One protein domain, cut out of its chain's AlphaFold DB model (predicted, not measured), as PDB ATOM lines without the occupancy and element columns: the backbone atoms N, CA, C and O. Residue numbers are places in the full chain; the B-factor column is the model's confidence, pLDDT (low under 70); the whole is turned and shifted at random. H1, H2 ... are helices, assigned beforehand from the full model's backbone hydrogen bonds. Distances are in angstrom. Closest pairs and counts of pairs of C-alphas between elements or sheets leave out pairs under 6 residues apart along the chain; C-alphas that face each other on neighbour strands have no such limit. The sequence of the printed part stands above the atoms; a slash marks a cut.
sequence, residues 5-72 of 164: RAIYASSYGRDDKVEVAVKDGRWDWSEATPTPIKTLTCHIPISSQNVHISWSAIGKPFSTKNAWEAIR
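This is residues 5 to 72 of the 164 residues of the protein "Zf-RVT domain-containing protein" of Cephalotus follicularis (UniProt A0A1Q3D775). This model has little regular structure: a loose lobe of the short helices H1, H2 and H3 with their links lies at one end, and the longest helix, H4, lies at the other, with the unnamed stretch 42 to 63 bridging between them. The 68 printed residues hold four named helices, H1 to H4 in chain order, and no named strand; the class is all helix, with 24 residues in named elements. The whole is loose, with a radius of gyration of the C-alphas of 15.1 A and spans of 37 by 28 by 23 A.

H4, residues 64 to 71, is 10.7 A long and ends at C-alpha 71 (165.928, 146.241, 162.856). H3, residues 35 to 41, is 10.1 A long. H2 is residues 18 to 21, and H1, residues 5 to 9, begins at C-alpha 5 (184.798, 162.233, 150.760).

H4 is apart from H3, H2 and H1, and these three are apart from one another. Residues 22 to 23 pair with 26 to 27, antiparallel. In H1, H3 and H4 every O i to N i+4 pair is within hydrogen-bond range; H2 is too short for one, but its one O i to N i+3 pair is within range.

The C-alphas farthest apart, of Glu 31 and Glu 69, are 38.0 A apart. The printed part has no cut. The links H2 to H3 and H3 to H4 are long. Residues 5 to 10 and 48 to 53 have pLDDT under 70.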
ATOM      1  N   ARG A   5     184.238 161.913 152.079       64.94
ATOM      2  CA  ARG A   5     184.798 162.233 150.760       64.94
ATOM      3  C   ARG A   5     183.763 162.225 149.629       64.94
ATOM      4  O   ARG A   5     183.902 163.002 148.696       64.94
ATOM      5  N   ALA A   6     182.733 161.385 149.713       63.44
ATOM      6  CA  ALA A   6     181.681 161.322 148.701       63.44
ATOM      7  C   ALA A   6     180.750 162.545 148.749       63.44
ATOM      8  O   ALA A   6     180.313 163.008 147.703       63.44
ATOM      9  N   ILE A   7     180.503 163.093 149.945       63.97
ATOM     10  CA  ILE A   7     179.703 164.313 150.129       63.97
ATOM     11  C   ILE A   7     180.478 165.520 149.588       63.97
ATOM     12  O   ILE A   7     179.957 166.253 148.758       63.97
ATOM     13  N   TYR A   8     181.760 165.662 149.944       65.19
ATOM     14  CA  TYR A   8     182.610 166.722 149.383       65.19
ATOM     15  C   TYR A   8     182.747 166.642 147.858       65.19
ATOM     16  O   TYR A   8     182.790 167.668 147.187       65.19
ATOM     17  N   ALA A   9     182.816 165.429 147.303       66.06
ATOM     18  CA  ALA A   9     182.926 165.236 145.862       66.06
ATOM     19  C   ALA A   9     181.628 165.561 145.117       66.06
ATOM     20  O   ALA A   9     181.696 165.916 143.953       66.06
ATOM     21  N   SER A  10     180.462 165.490 145.766       67.62
ATOM     22  CA  SER A  10     179.155 165.679 145.122       67.62
ATOM     23  C   SER A  10     178.823 167.127 144.730       67.62
ATOM     24  O   SER A  10     177.692 167.398 144.348       67.62
ATOM     25  N   SER A  11     179.796 168.044 144.807       75.25
ATOM     26  CA  SER A  11     179.693 169.483 144.502       75.25
ATOM     27  C   SER A  11     178.636 170.267 145.288       75.25
ATOM     28  O   SER A  11     178.482 171.461 145.051       75.25
ATOM     29  N   TYR A  12     177.933 169.625 146.221       81.50
ATOM     30  CA  TYR A  12     177.017 170.274 147.150       81.50
ATOM     31  C   TYR A  12     177.787 170.858 148.337       81.50
ATOM     32  O   TYR A  12     178.742 170.261 148.850       81.50
ATOM     33  N   GLY A  13     177.361 172.036 148.777       77.19
ATOM     34  CA  GLY A  13     177.799 172.659 150.014       77.19
ATOM     35  C   GLY A  13     177.431 171.806 151.227       77.19
ATOM     36  O   GLY A  13     176.476 171.033 151.220       77.19
ATOM     37  N   ARG A  14     178.198 171.953 152.309       77.12
ATOM     38  CA  ARG A  14     177.970 171.205 153.558       77.12
ATOM     39  C   ARG A  14     176.580 171.450 154.156       77.12
ATOM     40  O   ARG A  14     176.028 170.543 154.771       77.12
ATOM     41  N   ASP A  15     176.064 172.660 153.973       82.44
ATOM     42  CA  ASP A  15     174.786 173.116 154.518       82.44
ATOM     43  C   ASP A  15     173.678 173.164 153.450       82.44
ATOM     44  O   ASP A  15     172.564 173.613 153.733       82.44
ATOM     45  N   ASP A  16     173.962 172.685 152.232       83.19
ATOM     46  CA  ASP A  16     172.959 172.595 151.178       83.19
ATOM     47  C   ASP A  16     171.869 171.613 151.598       83.19
ATOM     48  O   ASP A  16     172.115 170.483 152.039       83.19
ATOM     49  N   LYS A  17     170.624 172.044 151.436       83.00
ATOM     50  CA  LYS A  17     169.484 171.165 151.634       83.00
ATOM     51  C   LYS A  17     169.365 170.205 150.459       83.00
ATOM     52  O   LYS A  17     169.697 170.523 149.321       83.00
ATOM     53  N   VAL A  18     168.771 169.049 150.735       83.06
ATOM     54  CA  VAL A  18     168.476 168.021 149.727       83.06
ATOM     55  C   VAL A  18     167.643 168.574 148.561       83.06
ATOM     56  O   VAL A  18     167.757 168.070 147.451       83.06
ATOM     57  N   GLU A  19     166.870 169.643 148.776       84.31
ATOM     58  CA  GLU A  19     166.086 170.324 147.735       84.31
ATOM     59  C   GLU A  19     166.924 170.834 146.550       84.31
ATOM     60  O   GLU A  19     166.410 170.903 145.441       84.31
ATOM     61  N   VAL A  20     168.217 171.124 146.743       86.50
ATOM     62  CA  VAL A  20     169.120 171.559 145.660       86.50
ATOM     63  C   VAL A  20     169.341 170.444 144.631       86.50
ATOM     64  O   VAL A  20     169.582 170.712 143.456       86.50
ATOM     65  N   ALA A  21     169.221 169.186 145.057       86.31
ATOM     66  CA  ALA A  21     169.291 168.007 144.197       86.31
ATOM     67  C   ALA A  21     167.913 167.581 143.659       86.31
ATOM     68  O   ALA A  21     167.747 166.442 143.216       86.31
ATOM     69  N   VAL A  22     166.905 168.456 143.727       86.88
ATOM     70  CA  VAL A  22     165.536 168.176 143.289       86.88
ATOM     71  C   VAL A  22     165.077 169.240 142.299       86.88
ATOM     72  O   VAL A  22     165.012 170.421 142.627       86.88
ATOM     73  N   LYS A  23     164.691 168.817 141.091       82.75
ATOM     74  CA  LYS A  23     164.051 169.681 140.088       82.75
ATOM     75  C   LYS A  23     162.815 169.008 139.521       82.75
ATOM     76  O   LYS A  23     162.832 167.812 139.247       82.75
ATOM     77  N   ASP A  24     161.729 169.769 139.391       79.69
ATOM     78  CA  ASP A  24     160.455 169.316 138.814       79.69
ATOM     79  C   ASP A  24     159.933 167.982 139.395       79.69
ATOM     80  O   ASP A  24     159.399 167.127 138.688       79.69
ATOM     81  N   GLY A  25     160.124 167.771 140.705       77.38
ATOM     82  CA  GLY A  25     159.702 166.544 141.395       77.38
ATOM     83  C   GLY A  25     160.555 165.305 141.084       77.38
ATOM     84  O   GLY A  25     160.124 164.176 141.338       77.38
ATOM     85  N   ARG A  26     161.761 165.488 140.534       82.69
ATOM     86  CA  ARG A  26     162.730 164.427 140.232       82.69
ATOM     87  C   ARG A  26     164.092 164.725 140.848       82.69
ATOM     88  O   ARG A  26     164.456 165.878 141.063       82.69
ATOM     89  N   TRP A  27     164.844 163.660 141.120       86.75
ATOM     90  CA  TRP A  27     166.229 163.756 141.568       86.75
ATOM     91  C   TRP A  27     167.116 164.260 140.424       86.75
ATOM     92  O   TRP A  27     167.279 163.566 139.421       86.75
ATOM     93  N   ASP A  28     167.693 165.445 140.595       88.00
ATOM     94  CA  ASP A  28     168.664 166.066 139.692       88.00
ATOM     95  C   ASP A  28     170.024 166.146 140.396       88.00
ATOM     96  O   ASP A  28     170.433 167.169 140.950       88.00
ATOM     97  N   TRP A  29     170.699 164.997 140.453       87.69
ATOM     98  CA  TRP A  29     172.014 164.895 141.073       87.69
ATOM     99  C   TRP A  29     173.098 165.514 140.194       87.69
ATOM    100  O   TRP A  29     173.179 165.225 139.000       87.69
ATOM    101  N   SER A  30     174.018 166.251 140.815       85.62
ATOM    102  CA  SER A  30     175.204 166.798 140.159       85.62
ATOM    103  C   SER A  30     176.017 165.712 139.455       85.62
ATOM    104  O   SER A  30     176.035 164.539 139.852       85.62
ATOM    105  N   GLU A  31     176.765 166.095 138.423       82.00
ATOM    106  CA  GLU A  31     177.616 165.164 137.683       82.00
ATOM    107  C   GLU A  31     178.624 164.449 138.600       82.00
ATOM    108  O   GLU A  31     178.819 163.241 138.483       82.00
ATOM    109  N   ALA A  32     179.125 165.158 139.609       83.38
ATOM    110  CA  ALA A  32     180.094 164.658 140.571       83.38
ATOM    111  C   ALA A  32     179.507 163.709 141.645       83.38
ATOM    112  O   ALA A  32     180.248 163.080 142.404       83.38
ATOM    113  N   THR A  33     178.179 163.553 141.705       83.12
ATOM    114  CA  THR A  33     177.530 162.581 142.597       83.12
ATOM    115  C   THR A  33     177.825 161.136 142.155       83.12
ATOM    116  O   THR A  33     177.669 160.818 140.971       83.12
ATOM    117  N   PRO A  34     178.192 160.223 143.078       84.75
ATOM    118  CA  PRO A  34     178.476 158.828 142.750       84.75
ATOM    119  C   PRO A  34     177.339 158.126 141.993       84.75
ATOM    120  O   PRO A  34     176.183 158.152 142.421       84.75
ATOM    121  N   THR A  35     177.685 157.407 140.921       84.25
ATOM    122  CA  THR A  35     176.741 156.674 140.055       84.25
ATOM    123  C   THR A  35     175.752 155.777 140.807       84.25
ATOM    124  O   THR A  35     174.571 155.822 140.472       84.25
ATOM    125  N   PRO A  36     176.148 155.012 141.850       84.88
ATOM    126  CA  PRO A  36     175.196 154.158 142.557       84.88
ATOM    127  C   PRO A  36     174.042 154.937 143.190       84.88
ATOM    128  O   PRO A  36     172.921 154.442 143.214       84.88
ATOM    129  N   ILE A  37     174.293 156.158 143.677       82.69
ATOM    130  CA  ILE A  37     173.251 157.008 144.261       82.69
ATOM    131  C   ILE A  37     172.265 157.406 143.164       82.69
ATOM    132  O   ILE A  37     171.074 157.151 143.312       82.69
ATOM    133  N   LYS A  38     172.771 157.915 142.033       83.88
ATOM    134  CA  LYS A  38     171.950 158.312 140.880       83.88
ATOM    135  C   LYS A  38     171.025 157.183 140.428       83.88
ATOM    136  O   LYS A  38     169.820 157.394 140.310       83.88
ATOM    137  N   THR A  39     171.579 155.985 140.247       85.00
ATOM    138  CA  THR A  39     170.832 154.803 139.798       85.00
ATOM    139  C   THR A  39     169.794 154.342 140.819       85.00
ATOM    140  O   THR A  39     168.688 153.978 140.441       85.00
ATOM    141  N   LEU A  40     170.115 154.354 142.115       85.19
ATOM    142  CA  LEU A  40     169.172 153.913 143.148       85.19
ATOM    143  C   LEU A  40     168.000 154.883 143.319       85.19
ATOM    144  O   LEU A  40     166.891 154.462 143.635       85.19
ATOM    145  N   THR A  41     168.236 156.179 143.119       85.06
ATOM    146  CA  THR A  41     167.222 157.212 143.362       85.06
ATOM    147  C   THR A  41     166.397 157.586 142.137       85.06
ATOM    148  O   THR A  41     165.322 158.148 142.309       85.06
ATOM    149  N   CYS A  42     166.846 157.291 140.910       81.94
ATOM    150  CA  CYS A  42     166.166 157.761 139.692       81.94
ATOM    151  C   CYS A  42     164.711 157.274 139.570       81.94
ATOM    152  O   CYS A  42     163.888 157.939 138.946       81.94
ATOM    153  N   HIS A  43     164.382 156.144 140.202       79.44
ATOM    154  CA  HIS A  43     163.035 155.573 140.229       79.44
ATOM    155  C   HIS A  43     162.198 156.000 141.445       79.44
ATOM    156  O   HIS A  43     161.056 155.565 141.566       79.44
ATOM    157  N   ILE A  44     162.737 156.820 142.353       81.44
ATOM    158  CA  ILE A  44     162.039 157.256 143.568       81.44
ATOM    159  C   ILE A  44     161.301 158.572 143.266       81.44
ATOM    160  O   ILE A  44     161.958 159.607 143.144       81.44
ATOM    161  N   PRO A  45     159.959 158.572 143.150       73.69
ATOM    162  CA  PRO A  45     159.202 159.791 142.882       73.69
ATOM    163  C   PRO A  45     159.238 160.732 144.091       73.69
ATOM    164  O   PRO A  45     159.035 160.301 145.228       73.69
ATOM    165  N   ILE A  46     159.453 162.028 143.851       76.69
ATOM    166  CA  ILE A  46     159.418 163.053 144.899       76.69
ATOM    167  C   ILE A  46     158.030 163.688 144.868       76.69
ATOM    168  O   ILE A  46     157.737 164.554 144.048       76.69
ATOM    169  N   SER A  47     157.145 163.204 145.738       72.19
ATOM    170  CA  SER A  47     155.811 163.784 145.901       72.19
ATOM    171  C   SER A  47     155.867 164.991 146.834       72.19
ATOM    172  O   SER A  47     156.481 164.926 147.896       72.19
ATOM    173  N   SER A  48     155.186 166.075 146.458       67.06
ATOM    174  CA  SER A  48     154.935 167.239 147.319       67.06
ATOM    175  C   SER A  48     153.782 167.018 148.306       67.06
ATOM    176  O   SER A  48     153.504 167.882 149.137       67.06
ATOM    177  N   GLN A  49     153.096 165.871 148.232       67.06
ATOM    178  CA  GLN A  49     152.098 165.498 149.230       67.06
ATOM    179  C   GLN A  49     152.765 165.189 150.569       67.06
ATOM    180  O   GLN A  49     153.930 164.810 150.631       67.06
ATOM    181  N   ASN A  50     151.999 165.331 151.647       62.16
ATOM    182  CA  ASN A  50     152.436 165.026 153.003       62.16
ATOM    183  C   ASN A  50     152.730 163.515 153.112       62.16
ATOM    184  O   ASN A  50     151.842 162.710 153.399       62.16
ATOM    185  N   VAL A  51     153.959 163.109 152.782       66.38
ATOM    186  CA  VAL A  51     154.372 161.707 152.817       66.38
ATOM    187  C   VAL A  51     154.523 161.323 154.277       66.38
ATOM    188  O   VAL A  51     155.501 161.659 154.942       66.38
ATOM    189  N   HIS A  52     153.535 160.602 154.787       66.88
ATOM    190  CA  HIS A  52     153.643 160.004 156.099       66.88
ATOM    191  C   HIS A  52     154.686 158.884 156.030       66.88
ATOM    192  O   HIS A  52     154.438 157.817 155.464       66.88
ATOM    193  N   ILE A  53     155.879 159.141 156.569       69.25
ATOM    194  CA  ILE A  53     156.939 158.136 156.635       69.25
ATOM    195  C   ILE A  53     156.450 157.030 157.564       69.25
ATOM    196  O   ILE A  53     156.222 157.247 158.754       69.25
ATOM    197  N   SER A  54     156.279 155.835 157.014       70.62
ATOM    198  CA  SER A  54     155.837 154.667 157.761       70.62
ATOM    199  C   SER A  54     156.947 153.626 157.821       70.62
ATOM    200  O   SER A  54     157.532 153.285 156.795       70.62
ATOM    201  N   TRP A  55     157.220 153.097 159.014       76.00
ATOM    202  CA  TRP A  55     158.145 151.979 159.201       76.00
ATOM    203  C   TRP A  55     157.359 150.679 159.372       76.00
ATOM    204  O   TRP A  55     156.365 150.661 160.098       76.00
ATOM    205  N   SER A  56     157.814 149.584 158.756       74.06
ATOM    206  CA  SER A  56     157.193 148.244 158.793       74.06
ATOM    207  C   SER A  56     155.830 148.104 158.084       74.06
ATOM    208  O   SER A  56     155.646 147.146 157.341       74.06
ATOM    209  N   ALA A  57     154.891 149.046 158.239       75.25
ATOM    210  CA  ALA A  57     153.572 148.990 157.596       75.25
ATOM    211  C   ALA A  57     153.072 150.374 157.159       75.25
ATOM    212  O   ALA A  57     153.091 151.313 157.955       75.25
ATOM    213  N   ILE A  58     152.574 150.469 155.921       77.25
ATOM    214  CA  ILE A  58     152.045 151.703 155.320       77.25
ATOM    215  C   ILE A  58     150.893 152.265 156.165       77.25
ATOM    216  O   ILE A  58     150.016 151.528 156.610       77.25
ATOM    217  N   GLY A  59     150.911 153.580 156.406       77.25
ATOM    218  CA  GLY A  59     149.858 154.297 157.135       77.25
ATOM    219  C   GLY A  59     150.003 154.317 158.662       77.25
ATOM    220  O   GLY A  59     149.275 155.055 159.322       77.25
ATOM    221  N   LYS A  60     150.958 153.584 159.252       80.12
ATOM    222  CA  LYS A  60     151.275 153.714 160.686       80.12
ATOM    223  C   LYS A  60     152.288 154.836 160.941       80.12
ATOM    224  O   LYS A  60     153.214 154.994 160.143       80.12
ATOM    225  N   PRO A  61     152.156 155.592 162.048       81.25
ATOM    226  CA  PRO A  61     153.120 156.626 162.402       81.25
ATOM    227  C   PRO A  61     154.490 156.030 162.675       81.25
ATOM    228  O   PRO A  61     154.629 155.000 163.344       81.25
ATOM    229  N   PHE A  62     155.508 156.708 162.153       83.88
ATOM    230  CA  PHE A  62     156.881 156.420 162.508       83.88
ATOM    231  C   PHE A  62     157.082 156.613 164.014       83.88
ATOM    232  O   PHE A  62     156.669 157.607 164.607       83.88
ATOM    233  N   SER A  63     157.764 155.655 164.629       85.88
ATOM    234  CA  SER A  63     158.277 155.781 165.984       85.88
ATOM    235  C   SER A  63     159.652 155.146 166.028       85.88
ATOM    236  O   SER A  63     159.829 154.019 165.559       85.88
ATOM    237  N   THR A  64     160.607 155.830 166.656       87.31
ATOM    238  CA  THR A  64     161.962 155.314 166.879       87.31
ATOM    239  C   THR A  64     161.937 153.951 167.572       87.31
ATOM    240  O   THR A  64     162.757 153.094 167.259       87.31
ATOM    241  N   LYS A  65     160.956 153.705 168.454       86.75
ATOM    242  CA  LYS A  65     160.768 152.404 169.110       86.75
ATOM    243  C   LYS A  65     160.457 151.297 168.100       86.75
ATOM    244  O   LYS A  65     161.131 150.274 168.106       86.75
ATOM    245  N   ASN A  66     159.472 151.509 167.228       85.94
ATOM    246  CA  ASN A  66     159.071 150.519 166.223       85.94
ATOM    247  C   ASN A  66     160.186 150.283 165.201       85.94
ATOM    248  O   ASN A  66     160.433 149.145 164.808       85.94
ATOM    249  N   ALA A  67     160.880 151.354 164.806       89.00
ATOM    250  CA  ALA A  67     162.039 151.259 163.930       89.00
ATOM    251  C   ALA A  67     163.139 150.397 164.557       89.00
ATOM    252  O   ALA A  67     163.590 149.428 163.947       89.00
ATOM    253  N   TRP A  68     163.497 150.688 165.811       88.44
ATOM    254  CA  TRP A  68     164.489 149.931 166.569       88.44
ATOM    255  C   TRP A  68     164.100 148.462 166.754       88.44
ATOM    256  O   TRP A  68     164.923 147.568 166.569       88.44
ATOM    257  N   GLU A  69     162.844 148.190 167.099       87.75
ATOM    258  CA  GLU A  69     162.358 146.825 167.307       87.75
ATOM    259  C   GLU A  69     162.346 145.980 166.035       87.75
ATOM    260  O   GLU A  69     162.546 144.772 166.133       87.75
ATOM    261  N   ALA A  70     162.142 146.602 164.874       87.56
ATOM    262  CA  ALA A  70     162.138 145.922 163.586       87.56
ATOM    263  C   ALA A  70     163.550 145.610 163.061       87.56
ATOM    264  O   ALA A  70     163.728 144.587 162.409       87.56
ATOM    265  N   ILE A  71     164.547 146.465 163.330       89.19
ATOM    266  CA  ILE A  71     165.928 146.241 162.856       89.19
ATOM    267  C   ILE A  71     166.769 145.398 163.813       89.19
ATOM    268  O   ILE A  71     167.749 144.784 163.391       89.19
ATOM    269  N   ARG A  72     166.440 145.386 165.109       88.69
ATOM    270  CA  ARG A  72     167.259 144.684 166.099       88.69
ATOM    271  C   ARG A  72     167.043 143.176 166.027       88.69
ATOM    272  O   ARG A  72     165.915 142.685 166.052       88.69
TER     273      ARG A  72